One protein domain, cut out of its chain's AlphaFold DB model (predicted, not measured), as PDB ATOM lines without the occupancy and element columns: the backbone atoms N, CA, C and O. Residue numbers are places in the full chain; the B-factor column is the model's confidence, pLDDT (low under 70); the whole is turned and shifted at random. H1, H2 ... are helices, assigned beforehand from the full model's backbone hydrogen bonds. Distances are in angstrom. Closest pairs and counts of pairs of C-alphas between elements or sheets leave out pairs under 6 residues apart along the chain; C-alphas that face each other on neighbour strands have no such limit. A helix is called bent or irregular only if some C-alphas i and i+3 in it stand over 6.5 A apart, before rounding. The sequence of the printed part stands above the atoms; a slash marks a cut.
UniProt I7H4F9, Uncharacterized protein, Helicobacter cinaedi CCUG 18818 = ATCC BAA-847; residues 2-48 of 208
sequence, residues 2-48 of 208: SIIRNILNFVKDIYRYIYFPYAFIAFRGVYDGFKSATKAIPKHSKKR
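What this domain is: This is residues 2 to 48 of the 208 residues of an uncharacterized protein of Helicobacter cinaedi CCUG 18818 = ATCC BAA-847 (UniProt I7H4F9). One long helix, H1, makes a handle whose residues 2 to 19 stick out free, and at its far end is a small, loose head made of a long loop and two short helices, H2 and H3. The loop after H1 leads away to H2, and the backbone then folds back through a tight link, so that H3 comes near the last residue of H1; the three helices form no packed core. The printed part has 47 residues with three named helices, H1, H2 and H3 in that order, and no named strand; the class is all helix. It is only just extended, close to loose, with a radius of gyration of the C-alphas of 14.5 A, and its flat outline spans 45 by 24 by 12 A.

How they stand to each other: H1, residues 2 to 22, is the longest helix and touches no helix. Its residues 2 to 19 stand free: they have no C-alpha 8 or more residues apart along the chain within 10 A. H3, residues 45 to 48, is close to H1 but not clearly touching, with 2 pairs of C-alphas within 8 A. The closest C-alphas of the two are those of Tyr 22 and Ser 45, 7.0 A apart, while their centres are 25.0 A apart. H2, residues 34 to 40, is apart from H1, and it is also apart from H3. In H2 every O i to N i+4 pair is within hydrogen-bond range, and in H1 15 of 17 are; H3, with four residues, is too short for such a pair, but its one O i to N i+3 pair is within range.

Where its parts are: H1 runs from C-alpha 2 at (4.625, -50.330, 55.963) to C-alpha 22 at (-6.271, -22.465, 50.170), a length of 30.5 A. It is irregular: C-alphas 18 and 21 are 7.0 A apart, against about 5 A in a regular helix. H2 begins at C-alpha 34 at (7.458, -7.265, 49.865) and measures 9.9 A from first to last C-alpha. H3 measures 5.1 A and ends at C-alpha 48 at (-9.688, -12.991, 51.279).

The domain as a whole: The two C-alphas farthest apart are those of Ser 2 and Lys 35, at 44.9 A, and those of the first and last printed residues, Ser 2 and Arg 48, are 40.3 A apart. The printed part has no cut. The link from H1 to H2, 11 residues, is long, and the link from H2 to H3, 4 residues, is tight. The mean pLDDT of the printed part is 77.3; 13 residues are under 70, namely residues 23 to 28, 33 to 34 and 44 to 48. The mean is 87 for H1, 76 for H2 and 57 for H3.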
ATOM      1  N   SER A   2       3.906 -51.620  56.090       81.44
ATOM      2  CA  SER A   2       4.625 -50.330  55.963       81.44
ATOM      3  C   SER A   2       4.358 -49.573  54.643       81.44
ATOM      4  O   SER A   2       4.090 -48.374  54.655       81.44
ATOM      5  N   ILE A   3       4.321 -50.277  53.505       89.69
ATOM      6  CA  ILE A   3       4.215 -49.657  52.168       89.69
ATOM      7  C   ILE A   3       2.877 -48.931  51.959       89.69
ATOM      8  O   ILE A   3       2.863 -47.787  51.520       89.69
ATOM      9  N   ILE A   4       1.752 -49.550  52.338       90.81
ATOM     10  CA  ILE A   4       0.414 -48.944  52.203       90.81
ATOM     11  C   ILE A   4       0.306 -47.665  53.048       90.81
ATOM     12  O   ILE A   4      -0.229 -46.657  52.587       90.81
ATOM     13  N   ARG A   5       0.868 -47.668  54.265       91.69
ATOM     14  CA  ARG A   5       0.918 -46.485  55.136       91.69
ATOM     15  C   ARG A   5       1.759 -45.364  54.519       91.69
ATOM     16  O   ARG A   5       1.346 -44.210  54.574       91.69
ATOM     17  N   ASN A   6       2.895 -45.698  53.908       91.50
ATOM     18  CA  ASN A   6       3.756 -44.721  53.242       91.50
ATOM     19  C   ASN A   6       3.076 -44.109  52.014       91.50
ATOM     20  O   ASN A   6       3.117 -42.894  51.850       91.50
ATOM     21  N   ILE A   7       2.381 -44.918  51.208       95.25
ATOM     22  CA  ILE A   7       1.590 -44.430  50.071       95.25
ATOM     23  C   ILE A   7       0.472 -43.497  50.557       95.25
ATOM     24  O   ILE A   7       0.315 -42.403  50.024       95.25
ATOM     25  N   LEU A   8      -0.265 -43.875  51.608       95.31
ATOM     26  CA  LEU A   8      -1.310 -43.024  52.191       95.31
ATOM     27  C   LEU A   8      -0.759 -41.696  52.727       95.31
ATOM     28  O   LEU A   8      -1.388 -40.656  52.542       95.31
ATOM     29  N   ASN A   9       0.404 -41.712  53.381       93.38
ATOM     30  CA  ASN A   9       1.062 -40.490  53.846       93.38
ATOM     31  C   ASN A   9       1.515 -39.617  52.670       93.38
ATOM     32  O   ASN A   9       1.242 -38.423  52.673       93.38
ATOM     33  N   PHE A  10       2.096 -40.212  51.629       94.69
ATOM     34  CA  PHE A  10       2.500 -39.489  50.427       94.69
ATOM     35  C   PHE A  10       1.306 -38.837  49.715       94.69
ATOM     36  O   PHE A  10       1.364 -37.665  49.347       94.69
ATOM     37  N   VAL A  11       0.178 -39.545  49.596       95.50
ATOM     38  CA  VAL A  11      -1.070 -38.977  49.055       95.50
ATOM     39  C   VAL A  11      -1.580 -37.827  49.930       95.50
ATOM     40  O   VAL A  11      -1.998 -36.798  49.398       95.50
ATOM     41  N   LYS A  12      -1.512 -37.950  51.263       92.19
ATOM     42  CA  LYS A  12      -1.854 -36.850  52.183       92.19
ATOM     43  C   LYS A  12      -0.932 -35.648  52.004       92.19
ATOM     44  O   LYS A  12      -1.418 -34.520  52.060       92.19
ATOM     45  N   ASP A  13       0.356 -35.869  51.776       89.31
ATOM     46  CA  ASP A  13       1.326 -34.799  51.554       89.31
ATOM     47  C   ASP A  13       1.085 -34.096  50.218       89.31
ATOM     48  O   ASP A  13       1.050 -32.867  50.189       89.31
ATOM     49  N   ILE A  14       0.796 -34.842  49.144       90.50
ATOM     50  CA  ILE A  14       0.364 -34.270  47.858       90.50
ATOM     51  C   ILE A  14      -0.912 -33.451  48.047       90.50
ATOM     52  O   ILE A  14      -0.972 -32.297  47.626       90.50
ATOM     53  N   TYR A  15      -1.920 -34.014  48.717       91.31
ATOM     54  CA  TYR A  15      -3.174 -33.313  48.984       91.31
ATOM     55  C   TYR A  15      -2.929 -32.013  49.754       91.31
ATOM     56  O   TYR A  15      -3.383 -30.951  49.336       91.31
ATOM     57  N   ARG A  16      -2.154 -32.062  50.844       84.94
ATOM     58  CA  ARG A  16      -1.793 -30.878  51.635       84.94
ATOM     59  C   ARG A  16      -0.979 -29.885  50.823       84.94
ATOM     60  O   ARG A  16      -1.175 -28.690  50.992       84.94
ATOM     61  N   TYR A  17      -0.087 -30.339  49.949       81.81
ATOM     62  CA  TYR A  17       0.697 -29.469  49.081       81.81
ATOM     63  C   TYR A  17      -0.192 -28.720  48.083       81.81
ATOM     64  O   TYR A  17      -0.070 -27.500  47.971       81.81
ATOM     65  N   ILE A  18      -1.116 -29.426  47.428       83.75
ATOM     66  CA  ILE A  18      -2.076 -28.860  46.469       83.75
ATOM     67  C   ILE A  18      -3.080 -27.942  47.171       83.75
ATOM     68  O   ILE A  18      -3.447 -26.900  46.628       83.75
ATOM     69  N   TYR A  19      -3.521 -28.311  48.375       81.75
ATOM     70  CA  TYR A  19      -4.522 -27.558  49.124       81.75
ATOM     71  C   TYR A  19      -3.920 -26.419  49.956       81.75
ATOM     72  O   TYR A  19      -4.639 -25.506  50.356       81.75
ATOM     73  N   PHE A  20      -2.603 -26.420  50.184       76.81
ATOM     74  CA  PHE A  20      -1.915 -25.395  50.968       76.81
ATOM     75  C   PHE A  20      -2.257 -23.968  50.528       76.81
ATOM     76  O   PHE A  20      -2.590 -23.185  51.409       76.81
ATOM     77  N   PRO A  21      -2.276 -23.607  49.226       73.12
ATOM     78  CA  PRO A  21      -2.662 -22.268  48.785       73.12
ATOM     79  C   PRO A  21      -4.033 -21.812  49.298       73.12
ATOM     80  O   PRO A  21      -4.291 -20.612  49.346       73.12
ATOM     81  N   TYR A  22      -4.931 -22.738  49.648       70.62
ATOM     82  CA  TYR A  22      -6.271 -22.465  50.170       70.62
ATOM     83  C   TYR A  22      -6.328 -22.357  51.699       70.62
ATOM     84  O   TYR A  22      -7.386 -21.989  52.219       70.62
ATOM     85  N   ALA A  23      -5.234 -22.600  52.421       66.56
ATOM     86  CA  ALA A  23      -5.150 -22.376  53.862       66.56
ATOM     87  C   ALA A  23      -5.096 -20.873  54.215       66.56
ATOM     88  O   ALA A  23      -4.834 -20.013  53.368       66.56
ATOM     89  N   PHE A  24      -5.382 -20.548  55.476       55.81
ATOM     90  CA  PHE A  24      -5.173 -19.210  56.033       55.81
ATOM     91  C   PHE A  24      -3.661 -18.967  56.197       55.81
ATOM     92  O   PHE A  24      -2.959 -19.860  56.658       55.81
ATOM     93  N   ILE A  25      -3.153 -17.798  55.776       60.81
ATOM     94  CA  ILE A  25      -1.708 -17.456  55.805       60.81
ATOM     95  C   ILE A  25      -0.865 -18.456  54.972       60.81
ATOM     96  O   ILE A  25       0.225 -18.886  55.335       60.81
ATOM     97  N   ALA A  26      -1.370 -18.841  53.798       64.25
ATOM     98  CA  ALA A  26      -0.690 -19.748  52.875       64.25
ATOM     99  C   ALA A  26       0.424 -19.062  52.058       64.25
ATOM    100  O   ALA A  26       0.347 -18.978  50.828       64.25
ATOM    101  N   PHE A  27       1.460 -18.564  52.731       67.50
ATOM    102  CA  PHE A  27       2.657 -18.012  52.092       67.50
ATOM    103  C   PHE A  27       3.773 -19.063  52.081       67.50
ATOM    104  O   PHE A  27       3.977 -19.776  53.061       67.50
ATOM    105  N   ARG A  28       4.492 -19.193  50.962       68.06
ATOM    106  CA  ARG A  28       5.623 -20.121  50.799       68.06
ATOM    107  C   ARG A  28       6.678 -19.483  49.920       68.06
ATOM    108  O   ARG A  28       6.325 -18.987  48.865       68.06
ATOM    109  N   GLY A  29       7.943 -19.607  50.298       72.19
ATOM    110  CA  GLY A  29       9.072 -19.121  49.510       72.19
ATOM    111  C   GLY A  29       9.843 -18.016  50.219       72.19
ATOM    112  O   GLY A  29       9.350 -17.398  51.160       72.19
ATOM    113  N   VAL A  30      11.069 -17.801  49.754       72.69
ATOM    114  CA  VAL A  30      11.924 -16.678  50.145       72.69
ATOM    115  C   VAL A  30      11.853 -15.660  49.013       72.69
ATOM    116  O   VAL A  30      11.896 -16.038  47.842       72.69
ATOM    117  N   TYR A  31      11.688 -14.387  49.355       77.38
ATOM    118  CA  TYR A  31      11.499 -13.314  48.386       77.38
ATOM    119  C   TYR A  31      12.427 -12.155  48.707       77.38
ATOM    120  O   TYR A  31      12.550 -11.778  49.869       77.38
ATOM    121  N   ASP A  32      12.963 -11.523  47.669       76.44
ATOM    122  CA  ASP A  32      13.880 -10.382  47.794       76.44
ATOM    123  C   ASP A  32      13.200  -9.111  48.339       76.44
ATOM    124  O   ASP A  32      13.846  -8.106  48.619       76.44
ATOM    125  N   GLY A  33      11.871  -9.127  48.486       69.81
ATOM    126  CA  GLY A  33      11.128  -8.059  49.140       69.81
ATOM    127  C   GLY A  33       9.611  -8.228  49.114       69.81
ATOM    128  O   GLY A  33       9.051  -9.144  48.495       69.81
ATOM    129  N   PHE A  34       8.922  -7.280  49.755       68.81
ATOM    130  CA  PHE A  34       7.458  -7.265  49.865       68.81
ATOM    131  C   PHE A  34       6.765  -7.304  48.501       68.81
ATOM    132  O   PHE A  34       5.815  -8.055  48.312       68.81
ATOM    133  N   LYS A  35       7.264  -6.554  47.510       74.19
ATOM    134  CA  LYS A  35       6.666  -6.516  46.166       74.19
ATOM    135  C   LYS A  35       6.671  -7.894  45.491       74.19
ATOM    136  O   LYS A  35       5.678  -8.261  44.861       74.19
ATOM    137  N   SER A  36       7.761  -8.657  45.611       79.31
ATOM    138  CA  SER A  36       7.851 -10.032  45.096       79.31
ATOM    139  C   SER A  36       6.972 -11.001  45.885       79.31
ATOM    140  O   SER A  36       6.245 -11.777  45.268       79.31
ATOM    141  N   ALA A  37       6.947 -10.892  47.218       77.00
ATOM    142  CA  ALA A  37       6.086 -11.715  48.067       77.00
ATOM    143  C   ALA A  37       4.595 -11.502  47.741       77.00
ATOM    144  O   ALA A  37       3.859 -12.461  47.513       77.00
ATOM    145  N   THR A  38       4.158 -10.246  47.593       75.06
ATOM    146  CA  THR A  38       2.772  -9.890  47.242       75.06
ATOM    147  C   THR A  38       2.360 -10.416  45.866       75.06
ATOM    148  O   THR A  38       1.213 -10.828  45.660       75.06
ATOM    149  N   LYS A  39       3.286 -10.443  44.897       78.31
ATOM    150  CA  LYS A  39       3.021 -11.020  43.570       78.31
ATOM    151  C   LYS A  39       2.758 -12.524  43.638       78.31
ATOM    152  O   LYS A  39       1.911 -13.000  42.884       78.31
ATOM    153  N   ALA A  40       3.439 -13.229  44.537       79.69
ATOM    154  CA  ALA A  40       3.332 -14.673  44.690       79.69
ATOM    155  C   ALA A  40       2.113 -15.137  45.507       79.69
ATOM    156  O   ALA A  40       1.833 -16.335  45.558       79.69
ATOM    157  N   ILE A  41       1.350 -14.209  46.100       73.62
ATOM    158  CA  ILE A  41       0.097 -14.527  46.793       73.62
ATOM    159  C   ILE A  41      -0.863 -15.233  45.822       73.62
ATOM    160  O   ILE A  41      -1.183 -14.663  44.767       73.62
ATOM    161  N   PRO A  42      -1.377 -16.431  46.169       73.25
ATOM    162  CA  PRO A  42      -2.337 -17.138  45.335       73.25
ATOM    163  C   PRO A  42      -3.548 -16.259  44.995       73.25
ATOM    164  O   PRO A  42      -4.100 -15.573  45.856       73.25
ATOM    165  N   LYS A  43      -3.976 -16.261  43.725       71.56
ATOM    166  CA  LYS A  43      -5.012 -15.338  43.216       71.56
ATOM    167  C   LYS A  43      -6.334 -15.433  43.989       71.56
ATOM    168  O   LYS A  43      -6.984 -14.414  44.199       71.56
ATOM    169  N   HIS A  44      -6.722 -16.627  44.435       66.50
ATOM    170  CA  HIS A  44      -7.925 -16.828  45.250       66.50
ATOM    171  C   HIS A  44      -7.773 -16.291  46.679       66.50
ATOM    172  O   HIS A  44      -8.760 -15.863  47.269       66.50
ATOM    173  N   SER A  45      -6.549 -16.232  47.211       61.50
ATOM    174  CA  SER A  45      -6.247 -15.617  48.509       61.50
ATOM    175  C   SER A  45      -6.262 -14.089  48.445       61.50
ATOM    176  O   SER A  45      -6.596 -13.459  49.442       61.50
ATOM    177  N   LYS A  46      -6.040 -13.479  47.270       58.25
ATOM    178  CA  LYS A  46      -6.209 -12.021  47.074       58.25
ATOM    179  C   LYS A  46      -7.651 -11.543  47.296       58.25
ATOM    180  O   LYS A  46      -7.862 -10.375  47.592       58.25
ATOM    181  N   LYS A  47      -8.645 -12.438  47.181       54.44
ATOM    182  CA  LYS A  47     -10.054 -12.143  47.509       54.44
ATOM    183  C   LYS A  47     -10.356 -12.203  49.012       54.44
ATOM    184  O   LYS A  47     -11.412 -11.736  49.419       54.44
ATOM    185  N   ARG A  48      -9.471 -12.786  49.832       52.78
ATOM    186  CA  ARG A  48      -9.688 -12.991  51.279       52.78
ATOM    187  C   ARG A  48      -9.318 -11.788  52.141       52.78
ATOM    188  O   ARG A  48      -9.435 -11.859  53.359       52.78
TER     189      ARG A  48